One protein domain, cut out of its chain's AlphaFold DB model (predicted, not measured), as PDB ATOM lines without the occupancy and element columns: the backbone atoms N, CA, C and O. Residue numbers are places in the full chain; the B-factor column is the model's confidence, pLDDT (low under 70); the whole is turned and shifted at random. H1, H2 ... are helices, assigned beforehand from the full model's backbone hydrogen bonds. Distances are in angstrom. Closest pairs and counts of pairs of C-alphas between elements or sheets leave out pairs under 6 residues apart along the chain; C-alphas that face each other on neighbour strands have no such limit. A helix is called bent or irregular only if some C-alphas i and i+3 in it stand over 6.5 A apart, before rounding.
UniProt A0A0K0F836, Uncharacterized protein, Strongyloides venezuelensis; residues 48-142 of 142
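What this domain is: This is residues 48 to 142 of the 142 residues of an uncharacterized protein of Strongyloides venezuelensis (UniProt A0A0K0F836). Picture an open Z: long H2 is the diagonal, H1 folds back at one end, and at the other a loop leads into H3, which splays away from H2 toward H4 at the tip. The printed part has 95 residues with helices H1 to H4 in order, class all helix. It is extended, radius of gyration of the C-alphas 20.2 A, spanning 56 by 47 by 21 A.

How they stand to each other: Start at H2, residues 64 to 95; H1, residues 48 to 62, is close but not clearly touching, C-alphas of Glu 60 and Tyr 67 closest at 5.5 A. They run opposite ways at a steep tilt of 36 degrees, only just past shallow. H3, residues 106 to 130, assigned as one helix by its hydrogen bonds, is bent, C-alphas 113 and 116 being 6.6 A apart; its arms H3a, to 113, and H3b, from 116, stand at 40 degrees, a steep tilt. Residues 87 to 90 of H2 only just touch H3a, with 3 pairs of C-alphas within 8 A, those of Tyr 87 and Tyr 112 closest at 5.7 A. H4, residues 133 to 141, is apart from H2. O i to N i+4 pairs are within hydrogen-bond range throughout H1, H3a, H3b and H4, and 27 of 28 in H2.

Where its parts are: Find C-alpha 64 at (33.944, -5.152, -33.339); H2 runs 46.7 A from there. H4 ends at C-alpha 141, (69.492, -12.383, -15.476).

The domain as a whole: The printed part has no cut and no long link. Look for pLDDT under 70 in 27 residues, among them 97 to 113.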
ATOM      1  N   PHE A  48      20.694 -16.108 -16.962       59.28
ATOM      2  CA  PHE A  48      22.083 -16.032 -17.433       59.28
ATOM      3  C   PHE A  48      22.233 -15.839 -18.949       59.28
ATOM      4  O   PHE A  48      23.081 -15.064 -19.379       59.28
ATOM      5  N   SER A  49      21.397 -16.483 -19.770       69.69
ATOM      6  CA  SER A  49      21.475 -16.351 -21.233       69.69
ATOM      7  C   SER A  49      21.094 -14.945 -21.707       69.69
ATOM      8  O   SER A  49      21.698 -14.415 -22.640       69.69
ATOM      9  N   LYS A  50      20.125 -14.310 -21.033       76.25
ATOM     10  CA  LYS A  50      19.699 -12.935 -21.322       76.25
ATOM     11  C   LYS A  50      20.785 -11.933 -20.942       76.25
ATOM     12  O   LYS A  50      21.069 -11.025 -21.718       76.25
ATOM     13  N   ILE A  51      21.420 -12.126 -19.785       77.88
ATOM     14  CA  ILE A  51      22.525 -11.279 -19.316       77.88
ATOM     15  C   ILE A  51      23.733 -11.417 -20.250       77.88
ATOM     16  O   ILE A  51      24.296 -10.408 -20.671       77.88
ATOM     17  N   PHE A  52      24.073 -12.645 -20.649       79.88
ATOM     18  CA  PHE A  52      25.172 -12.913 -21.574       79.88
ATOM     19  C   PHE A  52      24.933 -12.288 -22.953       79.88
ATOM     20  O   PHE A  52      25.803 -11.597 -23.467       79.88
ATOM     21  N   LYS A  53      23.726 -12.431 -23.519       81.19
ATOM     22  CA  LYS A  53      23.358 -11.774 -24.786       81.19
ATOM     23  C   LYS A  53      23.446 -10.251 -24.700       81.19
ATOM     24  O   LYS A  53      23.928  -9.610 -25.625       81.19
ATOM     25  N   LYS A  54      23.007  -9.662 -23.584       84.31
ATOM     26  CA  LYS A  54      23.116  -8.214 -23.374       84.31
ATOM     27  C   LYS A  54      24.587  -7.778 -23.360       84.31
ATOM     28  O   LYS A  54      24.918  -6.766 -23.965       84.31
ATOM     29  N   TYR A  55      25.455  -8.555 -22.713       82.88
ATOM     30  CA  TYR A  55      26.894  -8.304 -22.646       82.88
ATOM     31  C   TYR A  55      27.597  -8.467 -24.002       82.88
ATOM     32  O   TYR A  55      28.357  -7.587 -24.397       82.88
ATOM     33  N   GLU A  56      27.279  -9.524 -24.751       81.44
ATOM     34  CA  GLU A  56      27.764  -9.739 -26.122       81.44
ATOM     35  C   GLU A  56      27.426  -8.541 -27.022       81.44
ATOM     36  O   GLU A  56      28.322  -7.980 -27.653       81.44
ATOM     37  N   ASN A  57      26.178  -8.060 -26.979       84.50
ATOM     38  CA  ASN A  57      25.742  -6.895 -27.758       84.50
ATOM     39  C   ASN A  57      26.490  -5.604 -27.366       84.50
ATOM     40  O   ASN A  57      26.740  -4.741 -28.211       84.50
ATOM     41  N   PHE A  58      26.851  -5.441 -26.088       87.50
ATOM     42  CA  PHE A  58      27.658  -4.300 -25.645       87.50
ATOM     43  C   PHE A  58      29.101  -4.374 -26.159       87.50
ATOM     44  O   PHE A  58      29.655  -3.343 -26.547       87.50
ATOM     45  N   ILE A  59      29.707  -5.565 -26.177       82.94
ATOM     46  CA  ILE A  59      31.074  -5.759 -26.684       82.94
ATOM     47  C   ILE A  59      31.119  -5.543 -28.193       82.94
ATOM     48  O   ILE A  59      32.008  -4.837 -28.670       82.94
ATOM     49  N   GLU A  60      30.158  -6.096 -28.931       84.69
ATOM     50  CA  GLU A  60      30.081  -5.962 -30.386       84.69
ATOM     51  C   GLU A  60      30.005  -4.489 -30.807       84.69
ATOM     52  O   GLU A  60      30.760  -4.047 -31.674       84.69
ATOM     53  N   LYS A  61      29.169  -3.697 -30.120       87.06
ATOM     54  CA  LYS A  61      29.002  -2.267 -30.411       87.06
ATOM     55  C   LYS A  61      30.258  -1.442 -30.120       87.06
ATOM     56  O   LYS A  61      30.500  -0.446 -30.798       87.06
ATOM     57  N   LYS A  62      31.031  -1.806 -29.092       88.19
ATOM     58  CA  LYS A  62      32.183  -1.015 -28.634       88.19
ATOM     59  C   LYS A  62      33.493  -1.422 -29.316       88.19
ATOM     60  O   LYS A  62      34.317  -0.554 -29.589       88.19
ATOM     61  N   PHE A  63      33.690  -2.713 -29.595       84.38
ATOM     62  CA  PHE A  63      34.946  -3.261 -30.118       84.38
ATOM     63  C   PHE A  63      34.707  -4.420 -31.110       84.38
ATOM     64  O   PHE A  63      34.936  -5.587 -30.775       84.38
ATOM     65  N   PRO A  64      34.330  -4.125 -32.366       81.94
ATOM     66  CA  PRO A  64      33.944  -5.152 -33.339       81.94
ATOM     67  C   PRO A  64      35.087  -6.110 -33.707       81.94
ATOM     68  O   PRO A  64      34.861  -7.297 -33.924       81.94
ATOM     69  N   ARG A  65      36.343  -5.639 -33.726       79.62
ATOM     70  CA  ARG A  65      37.505  -6.495 -34.041       79.62
ATOM     71  C   ARG A  65      37.794  -7.530 -32.951       79.62
ATOM     72  O   ARG A  65      38.064  -8.685 -33.262       79.62
ATOM     73  N   TYR A  66      37.714  -7.130 -31.682       78.31
ATOM     74  CA  TYR A  66      37.919  -8.039 -30.548       78.31
ATOM     75  C   TYR A  66      36.776  -9.052 -30.432       78.31
ATOM     76  O   TYR A  66      37.008 -10.223 -30.138       78.31
ATOM     77  N   TYR A  67      35.552  -8.608 -30.726       82.50
ATOM     78  CA  TYR A  67      34.368  -9.456 -30.719       82.50
ATOM     79  C   TYR A  67      34.514 -10.681 -31.635       82.50
ATOM     80  O   TYR A  67      34.217 -11.798 -31.216       82.50
ATOM     81  N   LEU A  68      35.039 -10.492 -32.850       79.56
ATOM     82  CA  LEU A  68      35.261 -11.587 -33.799       79.56
ATOM     83  C   LEU A  68      36.220 -12.646 -33.246       79.56
ATOM     84  O   LEU A  68      35.912 -13.834 -33.302       79.56
ATOM     85  N   LEU A  69      37.343 -12.218 -32.664       78.81
ATOM     86  CA  LEU A  69      38.327 -13.125 -32.069       78.81
ATOM     87  C   LEU A  69      37.748 -13.868 -30.864       78.81
ATOM     88  O   LEU A  69      37.861 -15.090 -30.771       78.81
ATOM     89  N   HIS A  70      37.084 -13.145 -29.959       80.88
ATOM     90  CA  HIS A  70      36.428 -13.737 -28.795       80.88
ATOM     91  C   HIS A  70      35.411 -14.798 -29.218       80.88
ATOM     92  O   HIS A  70      35.437 -15.920 -28.712       80.88
ATOM     93  N   ARG A  71      34.561 -14.478 -30.197       82.19
ATOM     94  CA  ARG A  71      33.565 -15.404 -30.729       82.19
ATOM     95  C   ARG A  71      34.208 -16.645 -31.341       82.19
ATOM     96  O   ARG A  71      33.778 -17.749 -31.028       82.19
ATOM     97  N   GLN A  72      35.263 -16.486 -32.139       81.31
ATOM     98  CA  GLN A  72      35.997 -17.614 -32.722       81.31
ATOM     99  C   GLN A  72      36.589 -18.540 -31.653       81.31
ATOM    100  O   GLN A  72      36.469 -19.759 -31.767       81.31
ATOM    101  N   ILE A  73      37.183 -17.983 -30.594       77.25
ATOM    102  CA  ILE A  73      37.754 -18.761 -29.485       77.25
ATOM    103  C   ILE A  73      36.651 -19.491 -28.716       77.25
ATOM    104  O   ILE A  73      36.758 -20.691 -28.452       77.25
ATOM    105  N   VAL A  74      35.576 -18.781 -28.369       78.69
ATOM    106  CA  VAL A  74      34.434 -19.347 -27.643       78.69
ATOM    107  C   VAL A  74      33.799 -20.464 -28.452       78.69
ATOM    108  O   VAL A  74      33.560 -21.546 -27.917       78.69
ATOM    109  N   ASP A  75      33.563 -20.246 -29.739       78.62
ATOM    110  CA  ASP A  75      32.966 -21.255 -30.597       78.62
ATOM    111  C   ASP A  75      33.911 -22.449 -30.758       78.62
ATOM    112  O   ASP A  75      33.496 -23.568 -30.464       78.62
ATOM    113  N   GLY A  76      35.196 -22.236 -31.062       76.31
ATOM    114  CA  GLY A  76      36.198 -23.306 -31.124       76.31
ATOM    115  C   GLY A  76      36.273 -24.143 -29.840       76.31
ATOM    116  O   GLY A  76      36.302 -25.371 -29.895       76.31
ATOM    117  N   SER A  77      36.195 -23.506 -28.668       76.69
ATOM    118  CA  SER A  77      36.196 -24.219 -27.384       76.69
ATOM    119  C   SER A  77      34.970 -25.124 -27.198       76.69
ATOM    120  O   SER A  77      35.098 -26.231 -26.672       76.69
ATOM    121  N   LYS A  78      33.788 -24.710 -27.678       78.81
ATOM    122  CA  LYS A  78      32.570 -25.539 -27.633       78.81
ATOM    123  C   LYS A  78      32.723 -26.792 -28.493       78.81
ATOM    124  O   LYS A  78      32.300 -27.863 -28.055       78.81
ATOM    125  N   TRP A  79      33.342 -26.669 -29.670       77.94
ATOM    126  CA  TRP A  79      33.652 -27.811 -30.537       77.94
ATOM    127  C   TRP A  79      34.580 -28.801 -29.825       77.94
ATOM    128  O   TRP A  79      34.219 -29.967 -29.677       77.94
ATOM    129  N   CYS A  80      35.680 -28.322 -29.234       76.00
ATOM    130  CA  CYS A  80      36.598 -29.174 -28.470       76.00
ATOM    131  C   CYS A  80      35.913 -29.899 -27.296       76.00
ATOM    132  O   CYS A  80      36.188 -31.070 -27.032       76.00
ATOM    133  N   ILE A  81      35.005 -29.224 -26.580       74.94
ATOM    134  CA  ILE A  81      34.255 -29.830 -25.467       74.94
ATOM    135  C   ILE A  81      33.296 -30.915 -25.971       74.94
ATOM    136  O   ILE A  81      33.136 -31.948 -25.314       74.94
ATOM    137  N   SER A  82      32.653 -30.697 -27.121       77.12
ATOM    138  CA  SER A  82      31.781 -31.688 -27.755       77.12
ATOM    139  C   SER A  82      32.557 -32.953 -28.126       77.12
ATOM    140  O   SER A  82      32.141 -34.058 -27.763       77.12
ATOM    141  N   ASP A  83      33.725 -32.791 -28.745       77.31
ATOM    142  CA  ASP A  83      34.601 -33.901 -29.132       77.31
ATOM    143  C   ASP A  83      35.115 -34.663 -27.900       77.31
ATOM    144  O   ASP A  83      35.040 -35.894 -27.835       77.31
ATOM    145  N   PHE A  84      35.512 -33.941 -26.846       76.62
ATOM    146  CA  PHE A  84      35.909 -34.541 -25.570       76.62
ATOM    147  C   PHE A  84      34.772 -35.336 -24.914       76.62
ATOM    148  O   PHE A  84      34.988 -36.407 -24.334       76.62
ATOM    149  N   LYS A  85      33.537 -34.827 -24.986       77.38
ATOM    150  CA  LYS A  85      32.362 -35.523 -24.458       77.38
ATOM    151  C   LYS A  85      32.130 -36.828 -25.207       77.38
ATOM    152  O   LYS A  85      31.850 -37.837 -24.555       77.38
ATOM    153  N   MET A  86      32.258 -36.809 -26.533       74.56
ATOM    154  CA  MET A  86      32.163 -38.013 -27.347       74.56
ATOM    155  C   MET A  86      33.225 -39.017 -26.907       74.56
ATOM    156  O   MET A  86      32.857 -40.081 -26.419       74.56
ATOM    157  N   TYR A  87      34.506 -38.635 -26.898       73.44
ATOM    158  CA  TYR A  87      35.611 -39.470 -26.410       73.44
ATOM    159  C   TYR A  87      35.325 -40.096 -25.034       73.44
ATOM    160  O   TYR A  87      35.493 -41.299 -24.831       73.44
ATOM    161  N   ARG A  88      34.824 -39.302 -24.078       73.38
ATOM    162  CA  ARG A  88      34.489 -39.788 -22.732       73.38
ATOM    163  C   ARG A  88      33.312 -40.762 -22.732       73.38
ATOM    164  O   ARG A  88      33.320 -41.697 -21.933       73.38
ATOM    165  N   SER A  89      32.305 -40.541 -23.574       74.44
ATOM    166  CA  SER A  89      31.158 -41.442 -23.729       74.44
ATOM    167  C   SER A  89      31.594 -42.787 -24.307       74.44
ATOM    168  O   SER A  89      31.270 -43.823 -23.735       74.44
ATOM    169  N   LEU A  90      32.412 -42.759 -25.364       72.44
ATOM    170  CA  LEU A  90      33.002 -43.945 -25.989       72.44
ATOM    171  C   LEU A  90      33.848 -44.732 -24.971       72.44
ATOM    172  O   LEU A  90      33.637 -45.924 -24.766       72.44
ATOM    173  N   ARG A  91      34.723 -44.044 -24.223       73.25
ATOM    174  CA  ARG A  91      35.564 -44.658 -23.181       73.25
ATOM    175  C   ARG A  91      34.756 -45.315 -22.061       73.25
ATOM    176  O   ARG A  91      35.169 -46.340 -21.523       73.25
ATOM    177  N   LYS A  92      33.627 -44.713 -21.672       73.44
ATOM    178  CA  LYS A  92      32.715 -45.286 -20.672       73.44
ATOM    179  C   LYS A  92      31.987 -46.518 -21.213       73.44
ATOM    180  O   LYS A  92      31.924 -47.505 -20.490       73.44
ATOM    181  N   GLY A  93      31.506 -46.474 -22.459       72.19
ATOM    182  CA  GLY A  93      30.859 -47.612 -23.123       72.19
ATOM    183  C   GLY A  93      31.782 -48.828 -23.226       72.19
ATOM    184  O   GLY A  93      31.390 -49.925 -22.842       72.19
ATOM    185  N   LEU A  94      33.046 -48.605 -23.604       70.25
ATOM    186  CA  LEU A  94      34.077 -49.651 -23.646       70.25
ATOM    187  C   LEU A  94      34.381 -50.239 -22.258       70.25
ATOM    188  O   LEU A  94      34.534 -51.446 -22.115       70.25
ATOM    189  N   LYS A  95      34.445 -49.403 -21.211       69.44
ATOM    190  CA  LYS A  95      34.716 -49.861 -19.836       69.44
ATOM    191  C   LYS A  95      33.556 -50.669 -19.236       69.44
ATOM    192  O   LYS A  95      33.789 -51.499 -18.365       69.44
ATOM    193  N   SER A  96      32.325 -50.400 -19.667       70.50
ATOM    194  CA  SER A  96      31.120 -51.058 -19.151       70.50
ATOM    195  C   SER A  96      30.826 -52.411 -19.815       70.50
ATOM    196  O   SER A  96      29.851 -53.046 -19.434       70.50
ATOM    197  N   ASN A  97      31.631 -52.849 -20.802       60.06
ATOM    198  CA  ASN A  97      31.411 -54.054 -21.630       60.06
ATOM    199  C   ASN A  97      30.012 -54.148 -22.286       60.06
ATOM    200  O   ASN A  97      29.632 -55.193 -22.799       60.06
ATOM    201  N   GLU A  98      29.250 -53.054 -22.290       57.69
ATOM    202  CA  GLU A  98      27.867 -52.999 -22.776       57.69
ATOM    203  C   GLU A  98      27.811 -52.773 -24.300       57.69
ATOM    204  O   GLU A  98      26.770 -52.946 -24.928       57.69
ATOM    205  N   VAL A  99      28.947 -52.405 -24.911       55.88
ATOM    206  CA  VAL A  99      29.094 -52.160 -26.351       55.88
ATOM    207  C   VAL A  99      30.428 -52.739 -26.829       55.88
ATOM    208  O   VAL A  99      31.497 -52.235 -26.481       55.88
ATOM    209  N   THR A 100      30.373 -53.803 -27.630       53.28
ATOM    210  CA  THR A 100      31.528 -54.381 -28.329       53.28
ATOM    211  C   THR A 100      32.077 -53.411 -29.377       53.28
ATOM    212  O   THR A 100      31.328 -52.657 -30.002       53.28
ATOM    213  N   ILE A 101      33.399 -53.455 -29.581       55.19
ATOM    214  CA  ILE A 101      34.177 -52.607 -30.508       55.19
ATOM    215  C   ILE A 101      33.595 -52.630 -31.940       55.19
ATOM    216  O   ILE A 101      33.721 -51.650 -32.668       55.19
ATOM    217  N   ASP A 102      32.873 -53.693 -32.299       57.19
ATOM    218  CA  ASP A 102      32.247 -53.890 -33.611       57.19
ATOM    219  C   ASP A 102      31.041 -52.974 -33.901       57.19
ATOM    220  O   ASP A 102      30.711 -52.752 -35.063       57.19
ATOM    221  N   ASN A 103      30.391 -52.406 -32.875       58.56
ATOM    222  CA  ASN A 103      29.265 -51.470 -33.050       58.56
ATOM    223  C   ASN A 103      29.696 -49.999 -33.155       58.56
ATOM    224  O   ASN A 103      28.857 -49.120 -33.364       58.56
ATOM    225  N   PHE A 104      30.988 -49.706 -32.997       58.50
ATOM    226  CA  PHE A 104      31.493 -48.349 -33.153       58.50
ATOM    227  C   PHE A 104      31.608 -47.993 -34.633       58.50
ATOM    228  O   PHE A 104      32.206 -48.717 -35.429       58.50
ATOM    229  N   SER A 105      31.073 -46.833 -35.020       64.38
ATOM    230  CA  SER A 105      31.277 -46.327 -36.376       64.38
ATOM    231  C   SER A 105      32.775 -46.084 -36.599       64.38
ATOM    232  O   SER A 105      33.423 -45.482 -35.742       64.38
ATOM    233  N   LYS A 106      33.337 -46.481 -37.756       63.47
ATOM    234  CA  LYS A 106      34.773 -46.285 -38.087       63.47
ATOM    235  C   LYS A 106      35.288 -44.879 -37.738       63.47
ATOM    236  O   LYS A 106      36.407 -44.724 -37.266       63.47
ATOM    237  N   LYS A 107      34.437 -43.867 -37.918       64.12
ATOM    238  CA  LYS A 107      34.731 -42.453 -37.652       64.12
ATOM    239  C   LYS A 107      34.890 -42.129 -36.162       64.12
ATOM    240  O   LYS A 107      35.693 -41.274 -35.802       64.12
ATOM    241  N   GLU A 108      34.122 -42.782 -35.294       64.19
ATOM    242  CA  GLU A 108      34.189 -42.594 -33.840       64.19
ATOM    243  C   GLU A 108      35.454 -43.226 -33.264       64.19
ATOM    244  O   GLU A 108      36.081 -42.650 -32.378       64.19
ATOM    245  N   LEU A 109      35.859 -44.374 -33.814       66.38
ATOM    246  CA  LEU A 109      37.091 -45.058 -33.438       66.38
ATOM    247  C   LEU A 109      38.336 -44.272 -33.877       66.38
ATOM    248  O   LEU A 109      39.263 -44.094 -33.091       66.38
ATOM    249  N   GLU A 110      38.333 -43.743 -35.100       67.69
ATOM    250  CA  GLU A 110      39.407 -42.883 -35.608       67.69
ATOM    251  C   GLU A 110      39.528 -41.593 -34.784       67.69
ATOM    252  O   GLU A 110      40.620 -41.238 -34.342       67.69
ATOM    253  N   CYS A 111      38.397 -40.949 -34.467       65.31
ATOM    254  CA  CYS A 111      38.369 -39.800 -33.564       65.31
ATOM    255  C   CYS A 111      38.906 -40.164 -32.170       65.31
ATOM    256  O   CYS A 111      39.723 -39.434 -31.619       65.31
ATOM    257  N   TYR A 112      38.523 -41.317 -31.615       66.50
ATOM    258  CA  TYR A 112      39.008 -41.776 -30.312       66.50
ATOM    259  C   TYR A 112      40.527 -41.991 -30.274       66.50
ATOM    260  O   TYR A 112      41.160 -41.680 -29.266       66.50
ATOM    261  N   ILE A 113      41.108 -42.509 -31.357       67.38
ATOM    262  CA  ILE A 113      42.550 -42.754 -31.471       67.38
ATOM    263  C   ILE A 113      43.312 -41.440 -31.688       67.38
ATOM    264  O   ILE A 113      44.362 -41.229 -31.083       67.38
ATOM    265  N   GLN A 114      42.778 -40.537 -32.509       71.88
ATOM    266  CA  GLN A 114      43.465 -39.306 -32.893       71.88
ATOM    267  C   GLN A 114      43.368 -38.206 -31.822       71.88
ATOM    268  O   GLN A 114      44.368 -37.556 -31.500       71.88
ATOM    269  N   PHE A 115      42.196 -38.057 -31.199       71.56
ATOM    270  CA  PHE A 115      41.905 -37.031 -30.200       71.56
ATOM    271  C   PHE A 115      42.911 -36.944 -29.035       71.56
ATOM    272  O   PHE A 115      43.334 -35.831 -28.726       71.56
ATOM    273  N   PRO A 116      43.352 -38.035 -28.371       70.31
ATOM    274  CA  PRO A 116      44.292 -37.925 -27.256       70.31
ATOM    275  C   PRO A 116      45.649 -37.361 -27.682       70.31
ATOM    276  O   PRO A 116      46.242 -36.592 -26.930       70.31
ATOM    277  N   SER A 117      46.135 -37.698 -28.880       73.12
ATOM    278  CA  SER A 117      47.439 -37.229 -29.358       73.12
ATOM    279  C   SER A 117      47.446 -35.722 -29.628       73.12
ATOM    280  O   SER A 117      48.383 -35.025 -29.239       73.12
ATOM    281  N   ASP A 118      46.368 -35.206 -30.214       75.19
ATOM    282  CA  ASP A 118      46.226 -33.786 -30.522       75.19
ATOM    283  C   ASP A 118      45.850 -32.978 -29.273       75.19
ATOM    284  O   ASP A 118      46.371 -31.881 -29.061       75.19
ATOM    285  N   PHE A 119      45.043 -33.550 -28.373       77.06
ATOM    286  CA  PHE A 119      44.712 -32.938 -27.089       77.06
ATOM    287  C   PHE A 119      45.938 -32.813 -26.180       77.06
ATOM    288  O   PHE A 119      46.116 -31.774 -25.554       77.06
ATOM    289  N   ILE A 120      46.816 -33.823 -26.126       74.88
ATOM    290  CA  ILE A 120      48.067 -33.741 -25.357       74.88
ATOM    291  C   ILE A 120      48.952 -32.622 -25.903       74.88
ATOM    292  O   ILE A 120      49.387 -31.786 -25.122       74.88
ATOM    293  N   LYS A 121      49.154 -32.534 -27.225       81.12
ATOM    294  CA  LYS A 121      49.934 -31.443 -27.838       81.12
ATOM    295  C   LYS A 121      49.334 -30.072 -27.521       81.12
ATOM    296  O   LYS A 121      50.060 -29.164 -27.122       81.12
ATOM    297  N   MET A 122      48.014 -29.929 -27.645       80.19
ATOM    298  CA  MET A 122      47.304 -28.694 -27.306       80.19
ATOM    299  C   MET A 122      47.480 -28.333 -25.827       80.19
ATOM    300  O   MET A 122      47.778 -27.184 -25.512       80.19
ATOM    301  N   MET A 123      47.337 -29.304 -24.922       77.56
ATOM    302  CA  MET A 123      47.550 -29.108 -23.487       77.56
ATOM    303  C   MET A 123      49.001 -28.748 -23.172       77.56
ATOM    304  O   MET A 123      49.230 -27.883 -22.338       77.56
ATOM    305  N   THR A 124      49.978 -29.350 -23.853       81.19
ATOM    306  CA  THR A 124      51.395 -29.006 -23.708       81.19
ATOM    307  C   THR A 124      51.652 -27.561 -24.121       81.19
ATOM    308  O   THR A 124      52.267 -26.821 -23.361       81.19
ATOM    309  N   VAL A 125      51.136 -27.121 -25.274       82.25
ATOM    310  CA  VAL A 125      51.248 -25.719 -25.715       82.25
ATOM    311  C   VAL A 125      50.551 -24.777 -24.730       82.25
ATOM    312  O   VAL A 125      51.110 -23.747 -24.360       82.25
ATOM    313  N   LEU A 126      49.361 -25.150 -24.253       80.75
ATOM    314  CA  LEU A 126      48.613 -24.373 -23.266       80.75
ATOM    315  C   LEU A 126      49.350 -24.276 -21.921       80.75
ATOM    316  O   LEU A 126      49.292 -23.256 -21.246       80.75
ATOM    317  N   PHE A 127      50.063 -25.322 -21.524       80.31
ATOM    318  CA  PHE A 127      50.846 -25.330 -20.294       80.31
ATOM    319  C   PHE A 127      52.134 -24.516 -20.437       80.31
ATOM    320  O   PHE A 127      52.482 -23.756 -19.538       80.31
ATOM    321  N   LEU A 128      52.794 -24.606 -21.595       78.31
ATOM    322  CA  LEU A 128      53.971 -23.804 -21.929       78.31
ATOM    323  C   LEU A 128      53.651 -22.308 -21.954       78.31
ATOM    324  O   LEU A 128      54.419 -21.524 -21.407       78.31
ATOM    325  N   ILE A 129      52.507 -21.907 -22.519       74.81
ATOM    326  CA  ILE A 129      52.111 -20.490 -22.541       74.81
ATOM    327  C   ILE A 129      51.709 -19.971 -21.154       74.81
ATOM    328  O   ILE A 129      51.826 -18.781 -20.879       74.81
ATOM    329  N   GLN A 130      51.259 -20.866 -20.268       74.00
ATOM    330  CA  GLN A 130      50.896 -20.535 -18.893       74.00
ATOM    331  C   GLN A 130      52.110 -20.421 -17.965       74.00
ATOM    332  O   GLN A 130      51.955 -19.930 -16.848       74.00
ATOM    333  N   PHE A 131      53.295 -20.867 -18.386       72.81
ATOM    334  CA  PHE A 131      54.526 -20.698 -17.627       72.81
ATOM    335  C   PHE A 131      55.200 -19.365 -17.994       72.81
ATOM    336  O   PHE A 131      55.970 -19.317 -18.952       72.81
ATOM    337  N   PRO A 132      55.033 -18.292 -17.193       65.62
ATOM    338  CA  PRO A 132      55.823 -17.062 -17.313       65.62
ATOM    339  C   PRO A 132      57.290 -17.264 -16.884       65.62
ATOM    340  O   PRO A 132      57.973 -16.305 -16.546       65.62
ATOM    341  N   ILE A 133      57.793 -18.505 -16.887       62.06
ATOM    342  CA  ILE A 133      59.157 -18.857 -16.476       62.06
ATOM    343  C   ILE A 133      60.179 -18.105 -17.330       62.06
ATOM    344  O   ILE A 133      61.178 -17.631 -16.806       62.06
ATOM    345  N   ILE A 134      59.912 -17.928 -18.626       61.81
ATOM    346  CA  ILE A 134      60.806 -17.168 -19.506       61.81
ATOM    347  C   ILE A 134      60.872 -15.690 -19.083       61.81
ATOM    348  O   ILE A 134      61.949 -15.107 -19.106       61.81
ATOM    349  N   GLY A 135      59.751 -15.095 -18.661       62.03
ATOM    350  CA  GLY A 135      59.708 -13.688 -18.251       62.03
ATOM    351  C   GLY A 135      60.469 -13.430 -16.952       62.03
ATOM    352  O   GLY A 135      61.253 -12.492 -16.877       62.03
ATOM    353  N   GLU A 136      60.290 -14.296 -15.956       67.94
ATOM    354  CA  GLU A 136      60.960 -14.189 -14.653       67.94
ATOM    355  C   GLU A 136      62.473 -14.470 -14.756       67.94
ATOM    356  O   GLU A 136      63.273 -13.751 -14.162       67.94
ATOM    357  N   ILE A 137      62.897 -15.458 -15.562       72.00
ATOM    358  CA  ILE A 137      64.329 -15.765 -15.757       72.00
ATOM    359  C   ILE A 137      65.057 -14.607 -16.454       72.00
ATOM    360  O   ILE A 137      66.179 -14.285 -16.073       72.00
ATOM    361  N   ILE A 138      64.430 -13.952 -17.439       69.88
ATOM    362  CA  ILE A 138      65.030 -12.800 -18.134       69.88
ATOM    363  C   ILE A 138      65.205 -11.604 -17.185       69.88
ATOM    364  O   ILE A 138      66.219 -10.921 -17.266       69.88
ATOM    365  N   ILE A 139      64.258 -11.370 -16.271       74.44
ATOM    366  CA  ILE A 139      64.337 -10.274 -15.290       74.44
ATOM    367  C   ILE A 139      65.423 -10.532 -14.237       74.44
ATOM    368  O   ILE A 139      66.072  -9.593 -13.805       74.44
ATOM    369  N   ILE A 140      65.638 -11.787 -13.830       79.75
ATOM    370  CA  ILE A 140      66.674 -12.154 -12.846       79.75
ATOM    371  C   ILE A 140      68.087 -12.119 -13.453       79.75
ATOM    372  O   ILE A 140      69.062 -11.929 -12.730       79.75
ATOM    373  N   MET A 141      68.209 -12.348 -14.764       75.19
ATOM    374  CA  MET A 141      69.492 -12.383 -15.476       75.19
ATOM    375  C   MET A 141      69.922 -11.014 -16.037       75.19
ATOM    376  O   MET A 141      71.044 -10.897 -16.532       75.19
ATOM    377  N   SER A 142      69.037 -10.011 -15.985       67.44
ATOM    378  CA  SER A 142      69.303  -8.606 -16.325       67.44
ATOM    379  C   SER A 142      69.652  -7.785 -15.091       67.44
ATOM    380  O   SER A 142      70.310  -6.745 -15.309       67.44
TER     381      SER A 142